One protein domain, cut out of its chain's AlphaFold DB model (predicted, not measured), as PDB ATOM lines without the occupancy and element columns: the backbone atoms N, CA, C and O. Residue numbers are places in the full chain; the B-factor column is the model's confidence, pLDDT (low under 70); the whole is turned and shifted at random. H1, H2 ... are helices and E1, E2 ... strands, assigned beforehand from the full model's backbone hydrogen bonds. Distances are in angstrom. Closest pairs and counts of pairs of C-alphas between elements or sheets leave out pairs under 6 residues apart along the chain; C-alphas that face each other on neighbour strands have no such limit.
ATOM      1  N   LEU A   8     -22.715  -9.903  99.049       96.62
ATOM      2  CA  LEU A   8     -23.602 -10.722  98.217       96.62
ATOM      3  C   LEU A   8     -23.993 -10.006  96.919       96.62
ATOM      4  O   LEU A   8     -24.037 -10.656  95.877       96.62
ATOM      5  N   ASP A   9     -24.192  -8.686  96.948       95.88
ATOM      6  CA  ASP A   9     -24.423  -7.895  95.730       95.88
ATOM      7  C   ASP A   9     -23.191  -7.927  94.817       95.88
ATOM      8  O   ASP A   9     -23.305  -8.115  93.607       95.88
ATOM      9  N   GLN A  10     -21.991  -7.807  95.397       95.62
ATOM     10  CA  GLN A  10     -20.736  -7.921  94.646       95.62
ATOM     11  C   GLN A  10     -20.584  -9.304  94.005       95.62
ATOM     12  O   GLN A  10     -20.235  -9.394  92.827       95.62
ATOM     13  N   LEU A  11     -20.890 -10.375  94.746       97.19
ATOM     14  CA  LEU A  11     -20.876 -11.736  94.214       97.19
ATOM     15  C   LEU A  11     -21.907 -11.912  93.092       97.19
ATOM     16  O   LEU A  11     -21.582 -12.482  92.053       97.19
ATOM     17  N   GLY A  12     -23.125 -11.396  93.273       97.38
ATOM     18  CA  GLY A  12     -24.173 -11.428  92.254       97.38
ATOM     19  C   GLY A  12     -23.733 -10.750  90.957       97.38
ATOM     20  O   GLY A  12     -23.864 -11.334  89.880       97.38
ATOM     21  N   ASN A  13     -23.119  -9.570  91.064       96.88
ATOM     22  CA  ASN A  13     -22.573  -8.843  89.919       96.88
ATOM     23  C   ASN A  13     -21.436  -9.614  89.236       96.88
ATOM     24  O   ASN A  13     -21.422  -9.729  88.013       96.88
ATOM     25  N   ALA A  14     -20.511 -10.196  90.004       97.62
ATOM     26  CA  ALA A  14     -19.428 -11.008  89.448       97.62
ATOM     27  C   ALA A  14     -19.959 -12.244  88.701       97.62
ATOM     28  O   ALA A  14     -19.477 -12.573  87.617       97.62
ATOM     29  N   VAL A  15     -20.987 -12.905  89.243       97.31
ATOM     30  CA  VAL A  15     -21.651 -14.041  88.588       97.31
ATOM     31  C   VAL A  15     -22.373 -13.608  87.312       97.31
ATOM     32  O   VAL A  15     -22.327 -14.342  86.327       97.31
ATOM     33  N   ALA A  16     -23.015 -12.439  87.297       94.44
ATOM     34  CA  ALA A  16     -23.651 -11.907  86.092       94.44
ATOM     35  C   ALA A  16     -22.618 -11.667  84.978       94.44
ATOM     36  O   ALA A  16     -22.774 -12.198  83.881       94.44
ATOM     37  N   VAL A  17     -21.506 -10.996  85.297       96.12
ATOM     38  CA  VAL A  17     -20.399 -10.773  84.350       96.12
ATOM     39  C   VAL A  17     -19.828 -12.097  83.836       96.12
ATOM     40  O   VAL A  17     -19.587 -12.245  82.637       96.12
ATOM     41  N   LEU A  18     -19.644 -13.086  84.717       95.44
ATOM     42  CA  LEU A  18     -19.174 -14.409  84.316       95.44
ATOM     43  C   LEU A  18     -20.147 -15.080  83.337       95.44
ATOM     44  O   LEU A  18     -19.708 -15.615  82.323       95.44
ATOM     45  N   ARG A  19     -21.455 -15.031  83.605       89.38
ATOM     46  CA  ARG A  19     -22.479 -15.612  82.722       89.38
ATOM     47  C   ARG A  19     -22.484 -14.959  81.344       89.38
ATOM     48  O   ARG A  19     -22.565 -15.672  80.344       89.38
ATOM     49  N   ASP A  20     -22.343 -13.640  81.284       88.62
ATOM     50  CA  ASP A  20     -22.277 -12.914  80.017       88.62
ATOM     51  C   ASP A  20     -21.026 -13.296  79.215       88.62
ATOM     52  O   ASP A  20     -21.108 -13.550  78.008       88.62
ATOM     53  N   ALA A  21     -19.878 -13.421  79.889       93.44
ATOM     54  CA  ALA A  21     -18.636 -13.884  79.277       93.44
ATOM     55  C   ALA A  21     -18.741 -15.337  78.777       93.44
ATOM     56  O   ALA A  21     -18.282 -15.658  77.679       93.44
ATOM     57  N   GLU A  22     -19.381 -16.223  79.541       90.56
ATOM     58  CA  GLU A  22     -19.627 -17.602  79.116       90.56
ATOM     59  C   GLU A  22     -20.559 -17.677  77.905       90.56
ATOM     60  O   GLU A  22     -20.283 -18.439  76.980       90.56
ATOM     61  N   ALA A  23     -21.614 -16.861  77.867       86.19
ATOM     62  CA  ALA A  23     -22.499 -16.772  76.712       86.19
ATOM     63  C   ALA A  23     -21.765 -16.227  75.475       86.19
ATOM     64  O   ALA A  23     -21.961 -16.729  74.367       86.19
ATOM     65  N   ALA A  24     -20.882 -15.238  75.650       90.88
ATOM     66  CA  ALA A  24     -20.035 -14.720  74.575       90.88
ATOM     67  C   ALA A  24     -19.069 -15.780  74.030       90.88
ATOM     68  O   ALA A  24     -18.958 -15.929  72.812       90.88
ATOM     69  N   ARG A  25     -18.439 -16.569  74.909       93.56
ATOM     70  CA  ARG A  25     -17.611 -17.713  74.507       93.56
ATOM     71  C   ARG A  25     -18.424 -18.721  73.701       93.56
ATOM     72  O   ARG A  25     -17.975 -19.151  72.645       93.56
ATOM     73  N   ASP A  26     -19.601 -19.102  74.185       91.62
ATOM     74  CA  ASP A  26     -20.419 -20.114  73.520       91.62
ATOM     75  C   ASP A  26     -20.882 -19.622  72.122       91.62
ATOM     76  O   ASP A  26     -20.830 -20.401  71.168       91.62
ATOM     77  N   ARG A  27     -21.197 -18.319  71.947       89.44
ATOM     78  CA  ARG A  27     -21.429 -17.698  70.618       89.44
ATOM     79  C   ARG A  27     -20.208 -17.788  69.711       89.44
ATOM     80  O   ARG A  27     -20.340 -18.178  68.556       89.44
ATOM     81  N   ALA A  28     -19.031 -17.427  70.221       92.81
ATOM     82  CA  ALA A  28     -17.797 -17.427  69.440       92.81
ATOM     83  C   ALA A  28     -17.418 -18.839  68.971       92.81
ATOM     84  O   ALA A  28     -17.053 -19.027  67.813       92.81
ATOM     85  N   VAL A  29     -17.572 -19.845  69.840       94.00
ATOM     86  CA  VAL A  29     -17.353 -21.253  69.477       94.00
ATOM     87  C   VAL A  29     -18.324 -21.690  68.382       94.00
ATOM     88  O   VAL A  29     -17.903 -22.297  67.403       94.00
ATOM     89  N   ALA A  30     -19.612 -21.367  68.516       90.56
ATOM     90  CA  ALA A  30     -20.606 -21.722  67.510       90.56
ATOM     91  C   ALA A  30     -20.343 -21.031  66.160       90.56
ATOM     92  O   ALA A  30     -20.392 -21.686  65.123       90.56
ATOM     93  N   ALA A  31     -19.989 -19.743  66.170       89.56
ATOM     94  CA  ALA A  31     -19.619 -19.006  64.964       89.56
ATOM     95  C   ALA A  31     -18.367 -19.590  64.287       89.56
ATOM     96  O   ALA A  31     -18.349 -19.735  63.068       89.56
ATOM     97  N   ALA A  32     -17.352 -19.983  65.065       93.12
ATOM     98  CA  ALA A  32     -16.154 -20.634  64.538       93.12
ATOM     99  C   ALA A  32     -16.488 -21.972  63.859       93.12
ATOM    100  O   ALA A  32     -16.011 -22.231  62.755       93.12
ATOM    101  N   LEU A  33     -17.356 -22.788  64.470       91.69
ATOM    102  CA  LEU A  33     -17.828 -24.044  63.873       91.69
ATOM    103  C   LEU A  33     -18.590 -23.803  62.565       91.69
ATOM    104  O   LEU A  33     -18.319 -24.479  61.576       91.69
ATOM    105  N   THR A  34     -19.500 -22.824  62.533       87.56
ATOM    106  CA  THR A  34     -20.211 -22.427  61.303       87.56
ATOM    107  C   THR A  34     -19.245 -21.932  60.224       87.56
ATOM    108  O   THR A  34     -19.450 -22.201  59.044       87.56
ATOM    109  N   GLY A  35     -18.163 -21.257  60.621       90.69
ATOM    110  CA  GLY A  35     -17.079 -20.823  59.737       90.69
ATOM    111  C   GLY A  35     -16.117 -21.933  59.295       90.69
ATOM    112  O   GLY A  35     -15.186 -21.648  58.547       90.69
ATOM    113  N   GLY A  36     -16.319 -23.180  59.735       94.44
ATOM    114  CA  GLY A  36     -15.507 -24.333  59.340       94.44
ATOM    115  C   GLY A  36     -14.268 -24.591  60.200       94.44
ATOM    116  O   GLY A  36     -13.461 -25.448  59.836       94.44
ATOM    117  N   ALA A  37     -14.108 -23.903  61.335       96.56
ATOM    118  CA  ALA A  37     -13.009 -24.169  62.257       96.56
ATOM    119  C   ALA A  37     -13.096 -25.591  62.831       96.56
ATOM    120  O   ALA A  37     -14.165 -26.104  63.176       96.56
ATOM    121  N   THR A  38     -11.939 -26.222  62.982       96.75
ATOM    122  CA  THR A  38     -11.807 -27.547  63.577       96.75
ATOM    123  C   THR A  38     -11.823 -27.480  65.104       96.75
ATOM    124  O   THR A  38     -11.488 -26.473  65.732       96.75
ATOM    125  N   TRP A  39     -12.134 -28.609  65.747       97.19
ATOM    126  CA  TRP A  39     -12.040 -28.718  67.206       97.19
ATOM    127  C   TRP A  39     -10.626 -28.498  67.748       97.19
ATOM    128  O   TRP A  39     -10.495 -28.111  68.905       97.19
ATOM    129  N   ALA A  40      -9.586 -28.758  66.952       98.06
ATOM    130  CA  ALA A  40      -8.204 -28.519  67.355       98.06
ATOM    131  C   ALA A  40      -7.906 -27.016  67.438       98.06
ATOM    132  O   ALA A  40      -7.421 -26.562  68.469       98.06
ATOM    133  N   GLU A  41      -8.282 -26.247  66.412       98.25
ATOM    134  CA  GLU A  41      -8.112 -24.785  66.383       98.25
ATOM    135  C   GLU A  41      -8.907 -24.107  67.503       98.25
ATOM    136  O   GLU A  41      -8.389 -23.257  68.223       98.25
ATOM    137  N   ILE A  42     -10.156 -24.532  67.715       97.56
ATOM    138  CA  ILE A  42     -10.987 -24.006  68.807       97.56
ATOM    139  C   ILE A  42     -10.366 -24.332  70.173       97.56
ATOM    140  O   ILE A  42     -10.375 -23.500  71.078       97.56
ATOM    141  N   ALA A  43      -9.847 -25.546  70.352       97.50
ATOM    142  CA  ALA A  43      -9.276 -25.967  71.626       97.50
ATOM    143  C   ALA A  43      -7.961 -25.251  71.958       97.50
ATOM    144  O   ALA A  43      -7.745 -24.940  73.130       97.50
ATOM    145  N   ASP A  44      -7.148 -24.944  70.945       98.31
ATOM    146  CA  ASP A  44      -5.930 -24.141  71.080       98.31
ATOM    147  C   ASP A  44      -6.247 -22.748  71.645       98.31
ATOM    148  O   ASP A  44      -5.719 -22.362  72.687       98.31
ATOM    149  N   VAL A  45      -7.236 -22.057  71.062       97.81
ATOM    150  CA  VAL A  45      -7.712 -20.747  71.554       97.81
ATOM    151  C   VAL A  45      -8.246 -20.827  72.988       97.81
ATOM    152  O   VAL A  45      -8.059 -19.909  73.785       97.81
ATOM    153  N   LEU A  46      -8.928 -21.919  73.336       95.94
ATOM    154  CA  LEU A  46      -9.505 -22.121  74.666       95.94
ATOM    155  C   LEU A  46      -8.489 -22.593  75.720       95.94
ATOM    156  O   LEU A  46      -8.838 -22.635  76.901       95.94
ATOM    157  N   GLY A  47      -7.278 -22.992  75.319       97.69
ATOM    158  CA  GLY A  47      -6.281 -23.578  76.217       97.69
ATOM    159  C   GLY A  47      -6.697 -24.936  76.797       97.69
ATOM    160  O   GLY A  47      -6.370 -25.250  77.942       97.69
ATOM    161  N   VAL A  48      -7.456 -25.742  76.044       97.50
ATOM    162  CA  VAL A  48      -7.912 -27.083  76.458       97.50
ATOM    163  C   VAL A  48      -7.580 -28.133  75.399       97.50
ATOM    164  O   VAL A  48      -7.120 -27.822  74.310       97.50
ATOM    165  N   SER A  49      -7.829 -29.413  75.688       98.06
ATOM    166  CA  SER A  49      -7.707 -30.456  74.664       98.06
ATOM    167  C   SER A  49      -8.890 -30.440  73.686       98.06
ATOM    168  O   SER A  49     -10.025 -30.142  74.070       98.06
ATOM    169  N   ALA A  50      -8.661 -30.863  72.438       97.19
ATOM    170  CA  ALA A  50      -9.715 -30.986  71.420       97.19
ATOM    171  C   ALA A  50     -10.888 -31.871  71.878       97.19
ATOM    172  O   ALA A  50     -12.051 -31.547  71.647       97.19
ATOM    173  N   SER A  51     -10.603 -32.961  72.601       96.69
ATOM    174  CA  SER A  51     -11.633 -33.835  73.178       96.69
ATOM    175  C   SER A  51     -12.460 -33.122  74.256       96.69
ATOM    176  O   SER A  51     -13.686 -33.253  74.281       96.69
ATOM    177  N   ALA A  52     -11.822 -32.316  75.116       96.62
ATOM    178  CA  ALA A  52     -12.527 -31.518  76.117       96.62
ATOM    179  C   ALA A  52     -13.416 -30.449  75.464       96.62
ATOM    180  O   ALA A  52     -14.577 -30.306  75.858       96.62
ATOM    181  N   ALA A  53     -12.911 -29.761  74.433       96.69
ATOM    182  CA  ALA A  53     -13.685 -28.799  73.653       96.69
ATOM    183  C   ALA A  53     -14.894 -29.474  72.987       96.69
ATOM    184  O   ALA A  53     -16.035 -29.096  73.251       96.69
ATOM    185  N   HIS A  54     -14.679 -30.550  72.227       94.25
ATOM    186  CA  HIS A  54     -15.760 -31.303  71.594       94.25
ATOM    187  C   HIS A  54     -16.791 -31.799  72.624       94.25
ATOM    188  O   HIS A  54     -18.001 -31.634  72.449       94.25
ATOM    189  N   LYS A  55     -16.348 -32.346  73.763       94.19
ATOM    190  CA  LYS A  55     -17.260 -32.819  74.814       94.19
ATOM    191  C   LYS A  55     -18.123 -31.687  75.387       94.19
ATOM    192  O   LYS A  55     -19.292 -31.919  75.699       94.19
ATOM    193  N   ARG A  56     -17.561 -30.491  75.542       92.00
ATOM    194  CA  ARG A  56     -18.250 -29.339  76.130       92.00
ATOM    195  C   ARG A  56     -19.182 -28.642  75.142       92.00
ATOM    196  O   ARG A  56     -20.281 -28.259  75.536       92.00
ATOM    197  N   PHE A  57     -18.762 -28.504  73.888       92.75
ATOM    198  CA  PHE A  57     -19.389 -27.589  72.934       92.75
ATOM    199  C   PHE A  57     -20.125 -28.261  71.772       92.75
ATOM    200  O   PHE A  57     -20.847 -27.568  71.069       92.75
ATOM    201  N   ARG A  58     -20.042 -29.589  71.574       90.31
ATOM    202  CA  ARG A  58     -20.724 -30.263  70.438       90.31
ATOM    203  C   ARG A  58     -22.240 -30.038  70.356       90.31
ATOM    204  O   ARG A  58     -22.828 -30.201  69.292       90.31
ATOM    205  N   TRP A  59     -22.860 -29.677  71.476       88.94
ATOM    206  CA  TRP A  59     -24.294 -29.400  71.593       88.94
ATOM    207  C   TRP A  59     -24.636 -27.913  71.536       88.94
ATOM    208  O   TRP A  59     -25.810 -27.568  71.557       88.94
ATOM    209  N   VAL A  60     -23.637 -27.032  71.504       87.69
ATOM    210  CA  VAL A  60     -23.865 -25.593  71.399       87.69
ATOM    211  C   VAL A  60     -24.278 -25.271  69.966       87.69
ATOM    212  O   VAL A  60     -23.688 -25.763  68.999       87.69
ATOM    213  N   ARG A  61     -25.332 -24.475  69.849       83.31
ATOM    214  CA  ARG A  61     -25.874 -23.949  68.600       83.31
ATOM    215  C   ARG A  61     -26.021 -22.443  68.731       83.31
ATOM    216  O   ARG A  61     -26.207 -21.944  69.840       83.31
ATOM    217  N   VAL A  62     -25.937 -21.749  67.604       79.06
ATOM    218  CA  VAL A  62     -26.208 -20.318  67.511       79.06
ATOM    219  C   VAL A  62     -27.183 -20.077  66.374       79.06
ATOM    220  O   VAL A  62     -27.068 -20.690  65.313       79.06
ATOM    221  N   ASP A  63     -28.142 -19.200  66.613       80.06
ATOM    222  CA  ASP A  63     -29.006 -18.664  65.576       80.06
ATOM    223  C   ASP A  63     -28.167 -17.616  64.831       80.06
ATOM    224  O   ASP A  63     -27.682 -16.675  65.472       80.06
ATOM    225  N   PRO A  64     -27.916 -17.789  63.523       71.06
ATOM    226  CA  PRO A  64     -27.047 -16.887  62.777       71.06
ATOM    227  C   PRO A  64     -27.633 -15.474  62.636       71.06
ATOM    228  O   PRO A  64     -26.865 -14.528  62.472       71.06
ATOM    229  N   ASP A  65     -28.955 -15.323  62.735       77.69
ATOM    230  CA  ASP A  65     -29.665 -14.058  62.542       77.69
ATOM    231  C   ASP A  65     -29.817 -13.287  63.861       77.69
ATOM    232  O   ASP A  65     -29.712 -12.060  63.893       77.69
ATOM    233  N   THR A  66     -30.042 -13.994  64.974       77.12
ATOM    234  CA  THR A  66     -30.299 -13.378  66.290       77.12
ATOM    235  C   THR A  66     -29.129 -13.480  67.270       77.12
ATOM    236  O   THR A  66     -29.113 -12.790  68.293       77.12
ATOM    237  N   GLY A  67     -28.143 -14.341  67.005       70.31
ATOM    238  CA  GLY A  67     -27.019 -14.607  67.908       70.31
ATOM    239  C   GLY A  67     -27.418 -15.337  69.198       70.31
ATOM    240  O   GLY A  67     -26.610 -15.441  70.131       70.31
ATOM    241  N   VAL A  68     -28.658 -15.828  69.282       80.00
ATOM    242  CA  VAL A  68     -29.148 -16.603  70.422       80.00
ATOM    243  C   VAL A  68     -28.416 -17.937  70.466       80.00
ATOM    244  O   VAL A  68     -28.344 -18.652  69.471       80.00
ATOM    245  N   VAL A  69     -27.878 -18.278  71.638       80.00
ATOM    246  CA  VAL A  69     -27.202 -19.557  71.878       80.00
ATOM    247  C   VAL A  69     -28.123 -20.483  72.642       80.00
ATOM    248  O   VAL A  69     -28.659 -20.104  73.683       80.00
ATOM    249  N   TRP A  70     -28.234 -21.724  72.187       83.81
ATOM    250  CA  TRP A  70     -28.872 -22.789  72.952       83.81
ATOM    251  C   TRP A  70     -28.021 -24.051  72.936       83.81
ATOM    252  O   TRP A  70     -27.091 -24.213  72.143       83.81
ATOM    253  N   ARG A  71     -28.336 -24.956  73.864       83.62
ATOM    254  CA  ARG A  71     -27.788 -26.308  73.872       83.62
ATOM    255  C   ARG A  71     -28.848 -27.255  73.361       83.62
ATOM    256  O   ARG A  71     -29.887 -27.400  73.994       83.62
ATOM    257  N   GLU A  72     -28.570 -27.895  72.242       80.00
ATOM    258  CA  GLU A  72     -29.399 -28.961  71.705       80.00
ATOM    259  C   GLU A  72     -28.965 -30.281  72.359       80.00
ATOM    260  O   GLU A  72     -27.861 -30.758  72.083       80.00
TER     261      GLU A  72
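Overview. This is residues 8 to 72 of the 77 residues of an uncharacterized protein of Candidatus Microthrix parvicella RN1 (UniProt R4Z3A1). One long helix, H1, sticks out as a free arm over its residues 8 to 22, and its other part, residues 23 to 34, is built into a small head. In that head a short two-stranded hairpin, E1 and E2, packs on this part of H1, and two short helices, H2 and H3, cross each other at nearly a right angle close to it. The printed part has 65 residues, with three named helices and then two named strands in the order H1, H2, H3, E1, E2; the class is mostly helix, and the sheet E1 - E2 is antiparallel. The whole is only just loose, close to compact, with a radius of gyration of the C-alphas of 13.2 A, and spans 41 by 29 by 18 A, the arm making the length.

Arrangement. H1, residues 8 to 34, is close to but not clearly touching H2, residues 39 to 46; their closest C-alphas, of Val 29 and Ile 42, are 7.0 A apart. The two run opposite ways at a shallow tilt of 30 degrees. H3, residues 50 to 57, touches H2, with the C-alphas of Ala 40 and Ala 50 closest at 5.0 A, and their lines are about perpendicular at 80 degrees. H1 and H3 are close but not clearly touching, at a steep tilt of 66 degrees; their closest C-alphas, of Val 29 and Phe 57, are 7.5 A apart. In each of the three helices, every O i to N i+4 pair is within hydrogen-bond range. E1, residues 60 to 62, and E2, residues 69 to 71, form a hairpin of antiparallel strands, their directions 149 degrees apart. N 61 and O 70 are 2.9 A apart, and N 70 and O 61 are 3.1 A apart, both within hydrogen-bond range. The closest C-alphas of H1 and E1, those of Ala 30 and Val 62, are 5.8 A apart; those of H1 and E2, of Arg 27 and Val 69, are 6.2 A apart. H2 is apart from both strands, and H3 is apart from E2.

Along the chain. H1 begins at C-alpha 8, (-23.602, -10.722, 98.217), and ends at C-alpha 34, (-20.211, -22.427, 61.303), 38.9 A away. H2 measures 10.3 A and H3 10.4 A from first to last C-alpha. E1 measures 7.0 A and E2 7.1 A, and E2 ends at C-alpha 71, (-27.788, -26.308, 73.872).

Size, cuts and confidence. The C-alphas farthest apart, of Leu 8 and Gly 36, are 42.0 A apart. Without residues 8 to 22, the body of 50 residues spans 29 by 18 by 15 A. The printed part has no cut and no long link. Its mean pLDDT is 91.4, and no printed residue is under 70.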